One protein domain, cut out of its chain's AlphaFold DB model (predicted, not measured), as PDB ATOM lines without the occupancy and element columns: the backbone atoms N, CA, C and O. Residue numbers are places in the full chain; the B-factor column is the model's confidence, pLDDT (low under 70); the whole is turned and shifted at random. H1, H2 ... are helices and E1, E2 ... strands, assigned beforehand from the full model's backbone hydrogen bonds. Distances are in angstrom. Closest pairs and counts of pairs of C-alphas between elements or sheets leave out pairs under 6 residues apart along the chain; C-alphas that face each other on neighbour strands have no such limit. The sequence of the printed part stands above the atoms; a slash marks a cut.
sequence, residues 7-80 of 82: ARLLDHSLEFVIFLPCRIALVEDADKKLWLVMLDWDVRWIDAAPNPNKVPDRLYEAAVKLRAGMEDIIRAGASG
ATOM      1  N   ALA A   7      -0.665  35.763 -30.785       80.44
ATOM      2  CA  ALA A   7      -1.603  34.864 -31.461       80.44
ATOM      3  C   ALA A   7      -0.913  33.927 -32.471       80.44
ATOM      4  O   ALA A   7      -1.436  32.853 -32.761       80.44
ATOM      5  N   ARG A   8       0.276  34.292 -32.974       80.69
ATOM      6  CA  ARG A   8       1.101  33.421 -33.832       80.69
ATOM      7  C   ARG A   8       1.702  32.230 -33.080       80.69
ATOM      8  O   ARG A   8       2.050  31.240 -33.714       80.69
ATOM      9  N   LEU A   9       1.827  32.305 -31.752       79.50
ATOM     10  CA  LEU A   9       2.306  31.183 -30.936       79.50
ATOM     11  C   LEU A   9       1.286  30.037 -30.906       79.50
ATOM     12  O   LEU A   9       1.686  28.880 -30.836       79.50
ATOM     13  N   LEU A  10      -0.009  30.341 -31.066       83.94
ATOM     14  CA  LEU A  10      -1.068  29.330 -31.167       83.94
ATOM     15  C   LEU A  10      -0.934  28.450 -32.414       83.94
ATOM     16  O   LEU A  10      -1.391  27.312 -32.403       83.94
ATOM     17  N   ASP A  11      -0.304  28.962 -33.476       83.56
ATOM     18  CA  ASP A  11      -0.018  28.175 -34.681       83.56
ATOM     19  C   ASP A  11       1.118  27.160 -34.439       83.56
ATOM     20  O   ASP A  11       1.262  26.204 -35.198       83.56
ATOM     21  N   HIS A  12       1.939  27.367 -33.402       79.81
ATOM     22  CA  HIS A  12       3.042  26.480 -33.026       79.81
ATOM     23  C   HIS A  12       2.654  25.497 -31.917       79.81
ATOM     24  O   HIS A  12       2.964  24.313 -32.020       79.81
ATOM     25  N   SER A  13       1.960  25.965 -30.878       80.19
ATOM     26  CA  SER A  13       1.381  25.113 -29.838       80.19
ATOM     27  C   SER A  13       0.095  25.729 -29.292       80.19
ATOM     28  O   SER A  13       0.064  26.892 -28.887       80.19
ATOM     29  N   LEU A  14      -0.973  24.931 -29.226       85.44
ATOM     30  CA  LEU A  14      -2.232  25.360 -28.616       85.44
ATOM     31  C   LEU A  14      -2.100  25.618 -27.112       85.44
ATOM     32  O   LEU A  14      -2.908  26.358 -26.560       85.44
ATOM     33  N   GLU A  15      -1.078  25.073 -26.451       82.62
ATOM     34  CA  GLU A  15      -0.841  25.277 -25.018       82.62
ATOM     35  C   GLU A  15      -0.616  26.753 -24.675       82.62
ATOM     36  O   GLU A  15      -0.976  27.188 -23.585       82.62
ATOM     37  N   PHE A  16      -0.134  27.565 -25.625       82.62
ATOM     38  CA  PHE A  16       0.012  29.010 -25.432       82.62
ATOM     39  C   PHE A  16      -1.315  29.740 -25.171       82.62
ATOM     40  O   PHE A  16      -1.297  30.885 -24.714       82.62
ATOM     41  N   VAL A  17      -2.468  29.095 -25.399       87.38
ATOM     42  CA  VAL A  17      -3.788  29.655 -25.076       87.38
ATOM     43  C   VAL A  17      -3.919  30.011 -23.595       87.38
ATOM     44  O   VAL A  17      -4.615  30.964 -23.268       87.38
ATOM     45  N   ILE A  18      -3.203  29.324 -22.697       87.25
ATOM     46  CA  ILE A  18      -3.262  29.602 -21.252       87.25
ATOM     47  C   ILE A  18      -2.658  30.965 -20.884       87.25
ATOM     48  O   ILE A  18      -2.958  31.512 -19.820       87.25
ATOM     49  N   PHE A  19      -1.822  31.525 -21.763       84.25
ATOM     50  CA  PHE A  19      -1.159  32.817 -21.586       84.25
ATOM     51  C   PHE A  19      -1.871  33.955 -22.327       84.25
ATOM     52  O   PHE A  19      -1.522  35.118 -22.132       84.25
ATOM     53  N   LEU A  20      -2.891  33.643 -23.133       86.25
ATOM     54  CA  LEU A  20      -3.650  34.601 -23.935       86.25
ATOM     55  C   LEU A  20      -5.098  34.745 -23.414       86.25
ATOM     56  O   LEU A  20      -5.657  33.784 -22.893       86.25
ATOM     57  N   PRO A  21      -5.741  35.920 -23.567       86.75
ATOM     58  CA  PRO A  21      -5.167  37.192 -24.018       86.75
ATOM     59  C   PRO A  21      -4.121  37.734 -23.029       86.75
ATOM     60  O   PRO A  21      -4.050  37.289 -21.881       86.75
ATOM     61  N   CYS A  22      -3.308  38.699 -23.468       85.12
ATOM     62  CA  CYS A  22      -2.370  39.390 -22.584       85.12
ATOM     63  C   CYS A  22      -3.142  40.042 -21.429       85.12
ATOM     64  O   CYS A  22      -4.051  40.837 -21.659       85.12
ATOM     65  N   ARG A  23      -2.789  39.696 -20.190       89.56
ATOM     66  CA  ARG A  23      -3.451  40.187 -18.976       89.56
ATOM     67  C   ARG A  23      -2.501  41.079 -18.190       89.56
ATOM     68  O   ARG A  23      -1.345  40.713 -17.988       89.56
ATOM     69  N   ILE A  24      -3.025  42.214 -17.734       92.00
ATOM     70  CA  ILE A  24      -2.413  43.067 -16.715       92.00
ATOM     71  C   ILE A  24      -3.324  43.012 -15.492       92.00
ATOM     72  O   ILE A  24      -4.532  43.214 -15.618       92.00
ATOM     73  N   ALA A  25      -2.756  42.729 -14.326       93.94
ATOM     74  CA  ALA A  25      -3.454  42.778 -13.050       93.94
ATOM     75  C   ALA A  25      -2.985  43.995 -12.249       93.94
ATOM     76  O   ALA A  25      -1.782  44.222 -12.139       93.94
ATOM     77  N   LEU A  26      -3.930  44.741 -11.673       94.81
ATOM     78  CA  LEU A  26      -3.651  45.692 -10.598       94.81
ATOM     79  C   LEU A  26      -3.813  44.955  -9.269       94.81
ATOM     80  O   LEU A  26      -4.887  44.424  -8.987       94.81
ATOM     81  N   VAL A  27      -2.748  44.899  -8.479       96.44
ATOM     82  CA  VAL A  27      -2.710  44.159  -7.214       96.44
ATOM     83  C   VAL A  27      -2.257  45.094  -6.102       96.44
ATOM     84  O   VAL A  27      -1.284  45.821  -6.271       96.44
ATOM     85  N   GLU A  28      -2.948  45.065  -4.968       97.56
ATOM     86  CA  GLU A  28      -2.494  45.693  -3.726       97.56
ATOM     87  C   GLU A  28      -1.836  44.620  -2.850       97.56
ATOM     88  O   GLU A  28      -2.438  43.571  -2.606       97.56
ATOM     89  N   ASP A  29      -0.597  44.846  -2.414       97.25
ATOM     90  CA  ASP A  29       0.106  43.916  -1.528       97.25
ATOM     91  C   ASP A  29      -0.211  44.150  -0.035       97.25
ATOM     92  O   ASP A  29      -0.997  45.023   0.345       97.25
ATOM     93  N   ALA A  30       0.408  43.348   0.836       97.94
ATOM     94  CA  ALA A  30       0.235  43.454   2.285       97.94
ATOM     95  C   ALA A  30       0.753  44.784   2.873       97.94
ATOM     96  O   ALA A  30       0.258  45.212   3.916       97.94
ATOM     97  N   ASP A  31       1.688  45.453   2.188       98.06
ATOM     98  CA  ASP A  31       2.281  46.738   2.574       98.06
ATOM     99  C   ASP A  31       1.528  47.938   1.969       98.06
ATOM    100  O   ASP A  31       2.025  49.067   2.012       98.06
ATOM    101  N   LYS A  32       0.328  47.719   1.410       97.06
ATOM    102  CA  LYS A  32      -0.507  48.762   0.791       97.06
ATOM    103  C   LYS A  32       0.108  49.394  -0.459       97.06
ATOM    104  O   LYS A  32      -0.275  50.500  -0.844       97.06
ATOM    105  N   LYS A  33       1.031  48.698  -1.132       97.00
ATOM    106  CA  LYS A  33       1.583  49.134  -2.422       97.00
ATOM    107  C   LYS A  33       0.765  48.567  -3.573       97.00
ATOM    108  O   LYS A  33       0.388  47.397  -3.564       97.00
ATOM    109  N   LEU A  34       0.520  49.412  -4.572       95.25
ATOM    110  CA  LEU A  34      -0.136  49.029  -5.819       95.25
ATOM    111  C   LEU A  34       0.895  48.571  -6.852       95.25
ATOM    112  O   LEU A  34       1.910  49.232  -7.067       95.25
ATOM    113  N   TRP A  35       0.586  47.472  -7.528       95.31
ATOM    114  CA  TRP A  35       1.427  46.841  -8.536       95.31
ATOM    115  C   TRP A  35       0.642  46.618  -9.818       95.31
ATOM    116  O   TRP A  35      -0.462  46.079  -9.781       95.31
ATOM    117  N   LEU A  36       1.243  46.956 -10.957       94.69
ATOM    118  CA  LEU A  36       0.811  46.457 -12.259       94.69
ATOM    119  C   LEU A  36       1.654  45.233 -12.606       94.69
ATOM    120  O   LEU A  36       2.876  45.322 -12.711       94.69
ATOM    121  N   VAL A  37       1.002  44.084 -12.762       93.44
ATOM    122  CA  VAL A  37       1.665  42.788 -12.947       93.44
ATOM    123  C   VAL A  37       1.213  42.141 -14.247       93.44
ATOM    124  O   VAL A  37       0.037  42.181 -14.608       93.44
ATOM    125  N   MET A  38       2.154  41.508 -14.938       91.25
ATOM    126  CA  MET A  38       1.950  40.802 -16.196       91.25
ATOM    127  C   MET A  38       2.908  39.614 -16.291       91.25
ATOM    128  O   MET A  38       4.001  39.649 -15.735       91.25
ATOM    129  N   LEU A  39       2.512  38.587 -17.046       89.56
ATOM    130  CA  LEU A  39       3.431  37.533 -17.471       89.56
ATOM    131  C   LEU A  39       4.546  38.101 -18.361       89.56
ATOM    132  O   LEU A  39       4.262  38.669 -19.416       89.56
ATOM    133  N   ASP A  40       5.801  37.866 -17.986       87.75
ATOM    134  CA  ASP A  40       6.933  38.176 -18.856       87.75
ATOM    135  C   ASP A  40       6.882  37.308 -20.126       87.75
ATOM    136  O   ASP A  40       7.004  36.080 -20.087       87.75
ATOM    137  N   TRP A  41       6.687  37.976 -21.266       85.38
ATOM    138  CA  TRP A  41       6.608  37.361 -22.590       85.38
ATOM    139  C   TRP A  41       7.971  37.004 -23.194       85.38
ATOM    140  O   TRP A  41       8.049  36.623 -24.362       85.38
ATOM    141  N   ASP A  42       9.049  37.058 -22.419       84.19
ATOM    142  CA  ASP A  42      10.264  36.322 -22.747       84.19
ATOM    143  C   ASP A  42      10.043  34.810 -22.592       84.19
ATOM    144  O   ASP A  42      10.406  34.202 -21.593       84.19
ATOM    145  N   VAL A  43       9.430  34.189 -23.602       78.75
ATOM    146  CA  VAL A  43       9.032  32.772 -23.588       78.75
ATOM    147  C   VAL A  43      10.197  31.786 -23.713       78.75
ATOM    148  O   VAL A  43       9.954  30.597 -23.883       78.75
ATOM    149  N   ARG A  44      11.461  32.220 -23.602       81.50
ATOM    150  CA  ARG A  44      12.628  31.313 -23.624       81.50
ATOM    151  C   ARG A  44      12.597  30.271 -22.505       81.50
ATOM    152  O   ARG A  44      13.160  29.194 -22.659       81.50
ATOM    153  N   TRP A  45      11.892  30.545 -21.404       77.44
ATOM    154  CA  TRP A  45      11.653  29.559 -20.345       77.44
ATOM    155  C   TRP A  45      10.878  28.324 -20.829       77.44
ATOM    156  O   TRP A  45      10.938  27.285 -20.174       77.44
ATOM    157  N   ILE A  46      10.195  28.384 -21.976       76.88
ATOM    158  CA  ILE A  46       9.488  27.224 -22.523       76.88
ATOM    159  C   ILE A  46      10.433  26.166 -23.097       76.88
ATOM    160  O   ILE A  46      10.077  24.992 -23.109       76.88
ATOM    161  N   ASP A  47      11.657  26.541 -23.484       76.62
ATOM    162  CA  ASP A  47      12.678  25.574 -23.907       76.62
ATOM    163  C   ASP A  47      13.146  24.677 -22.749       76.62
ATOM    164  O   ASP A  47      13.781  23.649 -22.985       76.62
ATOM    165  N   ALA A  48      12.837  25.045 -21.499       77.62
ATOM    166  CA  ALA A  48      13.069  24.197 -20.332       77.62
ATOM    167  C   ALA A  48      11.959  23.151 -20.115       77.62
ATOM    168  O   ALA A  48      12.145  22.222 -19.327       77.62
ATOM    169  N   ALA A  49      10.807  23.279 -20.783       72.69
ATOM    170  CA  ALA A  49       9.770  22.257 -20.737       72.69
ATOM    171  C   ALA A  49      10.241  20.999 -21.495       72.69
ATOM    172  O   ALA A  49      10.953  21.116 -22.494       72.69
ATOM    173  N   PRO A  50       9.827  19.785 -21.089       67.75
ATOM    174  CA  PRO A  50      10.138  18.543 -21.802       67.75
ATOM    175  C   PRO A  50       9.300  18.408 -23.092       67.75
ATOM    176  O   PRO A  50       8.657  17.387 -23.330       67.75
ATOM    177  N   ASN A  51       9.277  19.454 -23.919       69.00
ATOM    178  CA  ASN A  51       8.644  19.472 -25.228       69.00
ATOM    179  C   ASN A  51       9.735  19.281 -26.298       69.00
ATOM    180  O   ASN A  51      10.675  20.074 -26.355       69.00
ATOM    181  N   PRO A  52       9.642  18.252 -27.161       67.62
ATOM    182  CA  PRO A  52      10.626  18.039 -28.223       67.62
ATOM    183  C   PRO A  52      10.637  19.166 -29.272       67.62
ATOM    184  O   PRO A  52      11.612  19.305 -30.011       67.62
ATOM    185  N   ASN A  53       9.576  19.973 -29.342       69.62
ATOM    186  CA  ASN A  53       9.458  21.096 -30.259       69.62
ATOM    187  C   ASN A  53       9.924  22.384 -29.575       69.62
ATOM    188  O   ASN A  53       9.187  22.983 -28.793       69.62
ATOM    189  N   LYS A  54      11.138  22.825 -29.910       75.38
ATOM    190  CA  LYS A  54      11.623  24.155 -29.526       75.38
ATOM    191  C   LYS A  54      10.849  25.241 -30.257       75.38
ATOM    192  O   LYS A  54      10.478  25.071 -31.426       75.38
ATOM    193  N   VAL A  55      10.682  26.383 -29.599       78.50
ATOM    194  CA  VAL A  55      10.091  27.554 -30.245       78.50
ATOM    195  C   VAL A  55      11.074  28.095 -31.296       78.50
ATOM    196  O   VAL A  55      12.238  28.330 -30.982       78.50
ATOM    197  N   PRO A  56      10.654  28.290 -32.559       83.56
ATOM    198  CA  PRO A  56      11.512  28.876 -33.586       83.56
ATOM    199  C   PRO A  56      11.881  30.334 -33.278       83.56
ATOM    200  O   PRO A  56      11.021  31.095 -32.835       83.56
ATOM    201  N   ASP A  57      13.084  30.773 -33.662       85.81
ATOM    202  CA  ASP A  57      13.598  32.144 -33.442       85.81
ATOM    203  C   ASP A  57      12.609  33.253 -33.837       85.81
ATOM    204  O   ASP A  57      12.348  34.186 -33.079       85.81
ATOM    205  N   ARG A  58      11.938  33.102 -34.984       83.12
ATOM    206  CA  ARG A  58      10.917  34.053 -35.475       83.12
ATOM    207  C   ARG A  58       9.705  34.243 -34.547       83.12
ATOM    208  O   ARG A  58       8.913  35.170 -34.743       83.12
ATOM    209  N   LEU A  59       9.452  33.290 -33.650       83.44
ATOM    210  CA  LEU A  59       8.396  33.374 -32.641       83.44
ATOM    211  C   LEU A  59       8.931  34.007 -31.356       83.44
ATOM    212  O   LEU A  59       8.194  34.776 -30.744       83.44
ATOM    213  N   TYR A  60      10.207  33.794 -31.018       84.00
ATOM    214  CA  TYR A  60      10.877  34.553 -29.961       84.00
ATOM    215  C   TYR A  60      10.896  36.049 -30.264       84.00
ATOM    216  O   TYR A  60      10.478  36.842 -29.428       84.00
ATOM    217  N   GLU A  61      11.266  36.445 -31.481       86.00
ATOM    218  CA  GLU A  61      11.236  37.855 -31.900       86.00
ATOM    219  C   GLU A  61       9.833  38.468 -31.775       86.00
ATOM    220  O   GLU A  61       9.668  39.610 -31.340       86.00
ATOM    221  N   ALA A  62       8.799  37.698 -32.123       83.50
ATOM    222  CA  ALA A  62       7.416  38.140 -31.995       83.50
ATOM    223  C   ALA A  62       6.991  38.297 -30.529       83.50
ATOM    224  O   ALA A  62       6.287  39.255 -30.203       83.50
ATOM    225  N   ALA A  63       7.430  37.388 -29.655       85.00
ATOM    226  CA  ALA A  63       7.173  37.445 -28.222       85.00
ATOM    227  C   ALA A  63       7.914  38.620 -27.557       85.00
ATOM    228  O   ALA A  63       7.309  39.358 -26.785       85.00
ATOM    229  N   VAL A  64       9.166  38.888 -27.947       87.75
ATOM    230  CA  VAL A  64       9.939  40.061 -27.497       87.75
ATOM    231  C   VAL A  64       9.279  41.366 -27.940       87.75
ATOM    232  O   VAL A  64       9.155  42.298 -27.149       87.75
ATOM    233  N   LYS A  65       8.793  41.442 -29.185       87.50
ATOM    234  CA  LYS A  65       8.063  42.626 -29.659       87.50
ATOM    235  C   LYS A  65       6.761  42.844 -28.884       87.50
ATOM    236  O   LYS A  65       6.428  43.982 -28.564       87.50
ATOM    237  N   LEU A  66       6.032  41.765 -28.591       87.81
ATOM    238  CA  LEU A  66       4.827  41.821 -27.765       87.81
ATOM    239  C   LEU A  66       5.163  42.319 -26.358       87.81
ATOM    240  O   LEU A  66       4.531  43.259 -25.888       87.81
ATOM    241  N   ARG A  67       6.188  41.733 -25.727       90.00
ATOM    242  CA  ARG A  67       6.706  42.144 -24.421       90.00
ATOM    243  C   ARG A  67       7.003  43.642 -24.389       90.00
ATOM    244  O   ARG A  67       6.504  44.313 -23.500       90.00
ATOM    245  N   ALA A  68       7.752  44.165 -25.360       91.31
ATOM    246  CA  ALA A  68       8.121  45.580 -25.400       91.31
ATOM    247  C   ALA A  68       6.889  46.503 -25.399       91.31
ATOM    248  O   ALA A  68       6.775  47.367 -24.536       91.31
ATOM    249  N   GLY A  69       5.920  46.261 -26.290       90.75
ATOM    250  CA  GLY A  69       4.704  47.082 -26.335       90.75
ATOM    251  C   GLY A  69       3.858  46.969 -25.062       90.75
ATOM    252  O   GLY A  69       3.275  47.946 -24.601       90.75
ATOM    253  N   MET A  70       3.817  45.783 -24.464       91.12
ATOM    254  CA  MET A  70       3.118  45.553 -23.208       91.12
ATOM    255  C   MET A  70       3.803  46.229 -22.005       91.12
ATOM    256  O   MET A  70       3.122  46.761 -21.128       91.12
ATOM    257  N   GLU A  71       5.135  46.229 -21.958       92.31
ATOM    258  CA  GLU A  71       5.894  46.944 -20.936       92.31
ATOM    259  C   GLU A  71       5.722  48.463 -21.061       92.31
ATOM    260  O   GLU A  71       5.636  49.143 -20.041       92.31
ATOM    261  N   ASP A  72       5.635  48.995 -22.283       93.06
ATOM    262  CA  ASP A  72       5.366  50.418 -22.508       93.06
ATOM    263  C   ASP A  72       3.987  50.813 -21.961       93.06
ATOM    264  O   ASP A  72       3.873  51.821 -21.264       93.06
ATOM    265  N   ILE A  73       2.964  49.972 -22.167       91.31
ATOM    266  CA  ILE A  73       1.627  50.160 -21.575       91.31
ATOM    267  C   ILE A  73       1.687  50.129 -20.043       91.31
ATOM    268  O   ILE A  73       1.091  50.986 -19.392       91.31
ATOM    269  N   ILE A  74       2.393  49.157 -19.447       92.94
ATOM    270  CA  ILE A  74       2.536  49.082 -17.983       92.94
ATOM    271  C   ILE A  74       3.252  50.316 -17.443       92.94
ATOM    272  O   ILE A  74       2.817  50.860 -16.432       92.94
ATOM    273  N   ARG A  75       4.340  50.754 -18.087       93.19
ATOM    274  CA  ARG A  75       5.116  51.919 -17.647       93.19
ATOM    275  C   ARG A  75       4.284  53.192 -17.712       93.19
ATOM    276  O   ARG A  75       4.223  53.885 -16.704       93.19
ATOM    277  N   ALA A  76       3.590  53.432 -18.824       93.50
ATOM    278  CA  ALA A  76       2.655  54.547 -18.973       93.50
ATOM    279  C   ALA A  76       1.549  54.511 -17.901       93.50
ATOM    280  O   ALA A  76       1.286  55.500 -17.221       93.50
ATOM    281  N   GLY A  77       0.952  53.335 -17.668       90.62
ATOM    282  CA  GLY A  77      -0.061  53.147 -16.626       90.62
ATOM    283  C   GLY A  77       0.470  53.348 -15.202       90.62
ATOM    284  O   GLY A  77      -0.259  53.844 -14.347       90.62
ATOM    285  N   ALA A  78       1.726  52.981 -14.940       92.25
ATOM    286  CA  ALA A  78       2.368  53.135 -13.637       92.25
ATOM    287  C   ALA A  78       2.828  54.577 -13.366       92.25
ATOM    288  O   ALA A  78       2.742  55.025 -12.224       92.25
ATOM    289  N   SER A  79       3.318  55.296 -14.384       93.00
ATOM    290  CA  SER A  79       3.726  56.703 -14.259       93.00
ATOM    291  C   SER A  79       2.544  57.670 -14.329       93.00
ATOM    292  O   SER A  79       2.640  58.786 -13.821       93.00
ATOM    293  N   GLY A  80       1.426  57.246 -14.927       87.75
ATOM    294  CA  GLY A  80       0.296  58.121 -15.233       87.75
ATOM    295  C   GLY A  80       0.565  59.052 -16.420       87.75
ATOM    296  O   GLY A  80      -0.117  60.062 -16.554       87.75
TER     297      GLY A  80
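This is residues 7 to 80 of the 82 residues of the protein "DUF302 domain-containing protein" of Rhodoblastus sp (UniProt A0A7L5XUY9). A small hairpin of two strands, E1 and E2, sits beside the later part of one long helix, H4, with E2 the nearer strand; three short helices, H1, H2 and H3, lie toward the other end of H4. The contacts between these parts are few. The printed part has 74 residues, with four named helices and two named strands in the order H1, H2, E1, E2, H3, H4; the sheet, E1 - E2, is antiparallel and the class is mostly helix. It is loose, with a radius of gyration of the C-alphas of 14.5 A, and elongated, spanning 44 by 24 by 18 A.

E1 is residues 24 to 28, 13.3 A long, and E2 residues 34 to 38, 13.4 A. H4 is residues 57 to 79, 32.7 A, from C-alpha 57 at (13.598, 32.144, -33.442) to C-alpha 79 at (3.726, 56.703, -14.259). H1 is residues 7 to 11, beginning at C-alpha 7 (-1.603, 34.864, -31.461); H2 is residues 14 to 19 and H3 residues 43 to 48.

E1 and E2 form an antiparallel hairpin at 151 degrees, with N 25 and O 37 within hydrogen-bond range at 2.9 A. The closest C-alphas of E2 and H4, Leu 36 and Ile 74, are 6.5 A apart. H3 and H4 only just touch, with 3 pairs of C-alphas within 8 A, made by residues 60 to 63 of H4 alone; the closest are Val 43 and Ala 63, 6.8 A. They run opposite ways at a steep tilt of 51 degrees. H1 is close to H4 but not clearly touching, with C-alphas 9 and 59 closest at 6.7 A. H1 and H2 only just touch, only at the corner, with 3 pairs of C-alphas within 8 A and Leu 10 and Phe 16 closest at 5.8 A. H2 and H4 are apart. O i to N i+4 pairs are within hydrogen-bond range in 18 of 19 in H4, 0 of 1 in H1, 0 of 2 in H2 and 0 of 2 in H3, where O i to N i+3 pairs are within range in 2 of 2, 3 of 3 and 3 of 3.

The two C-alphas farthest apart, Lys 32 and Pro 52, are 43.7 A apart. The printed part has no cut, and no link is long. Mean pLDDT of the printed part is 86.4; residues 50 to 53 are under 70.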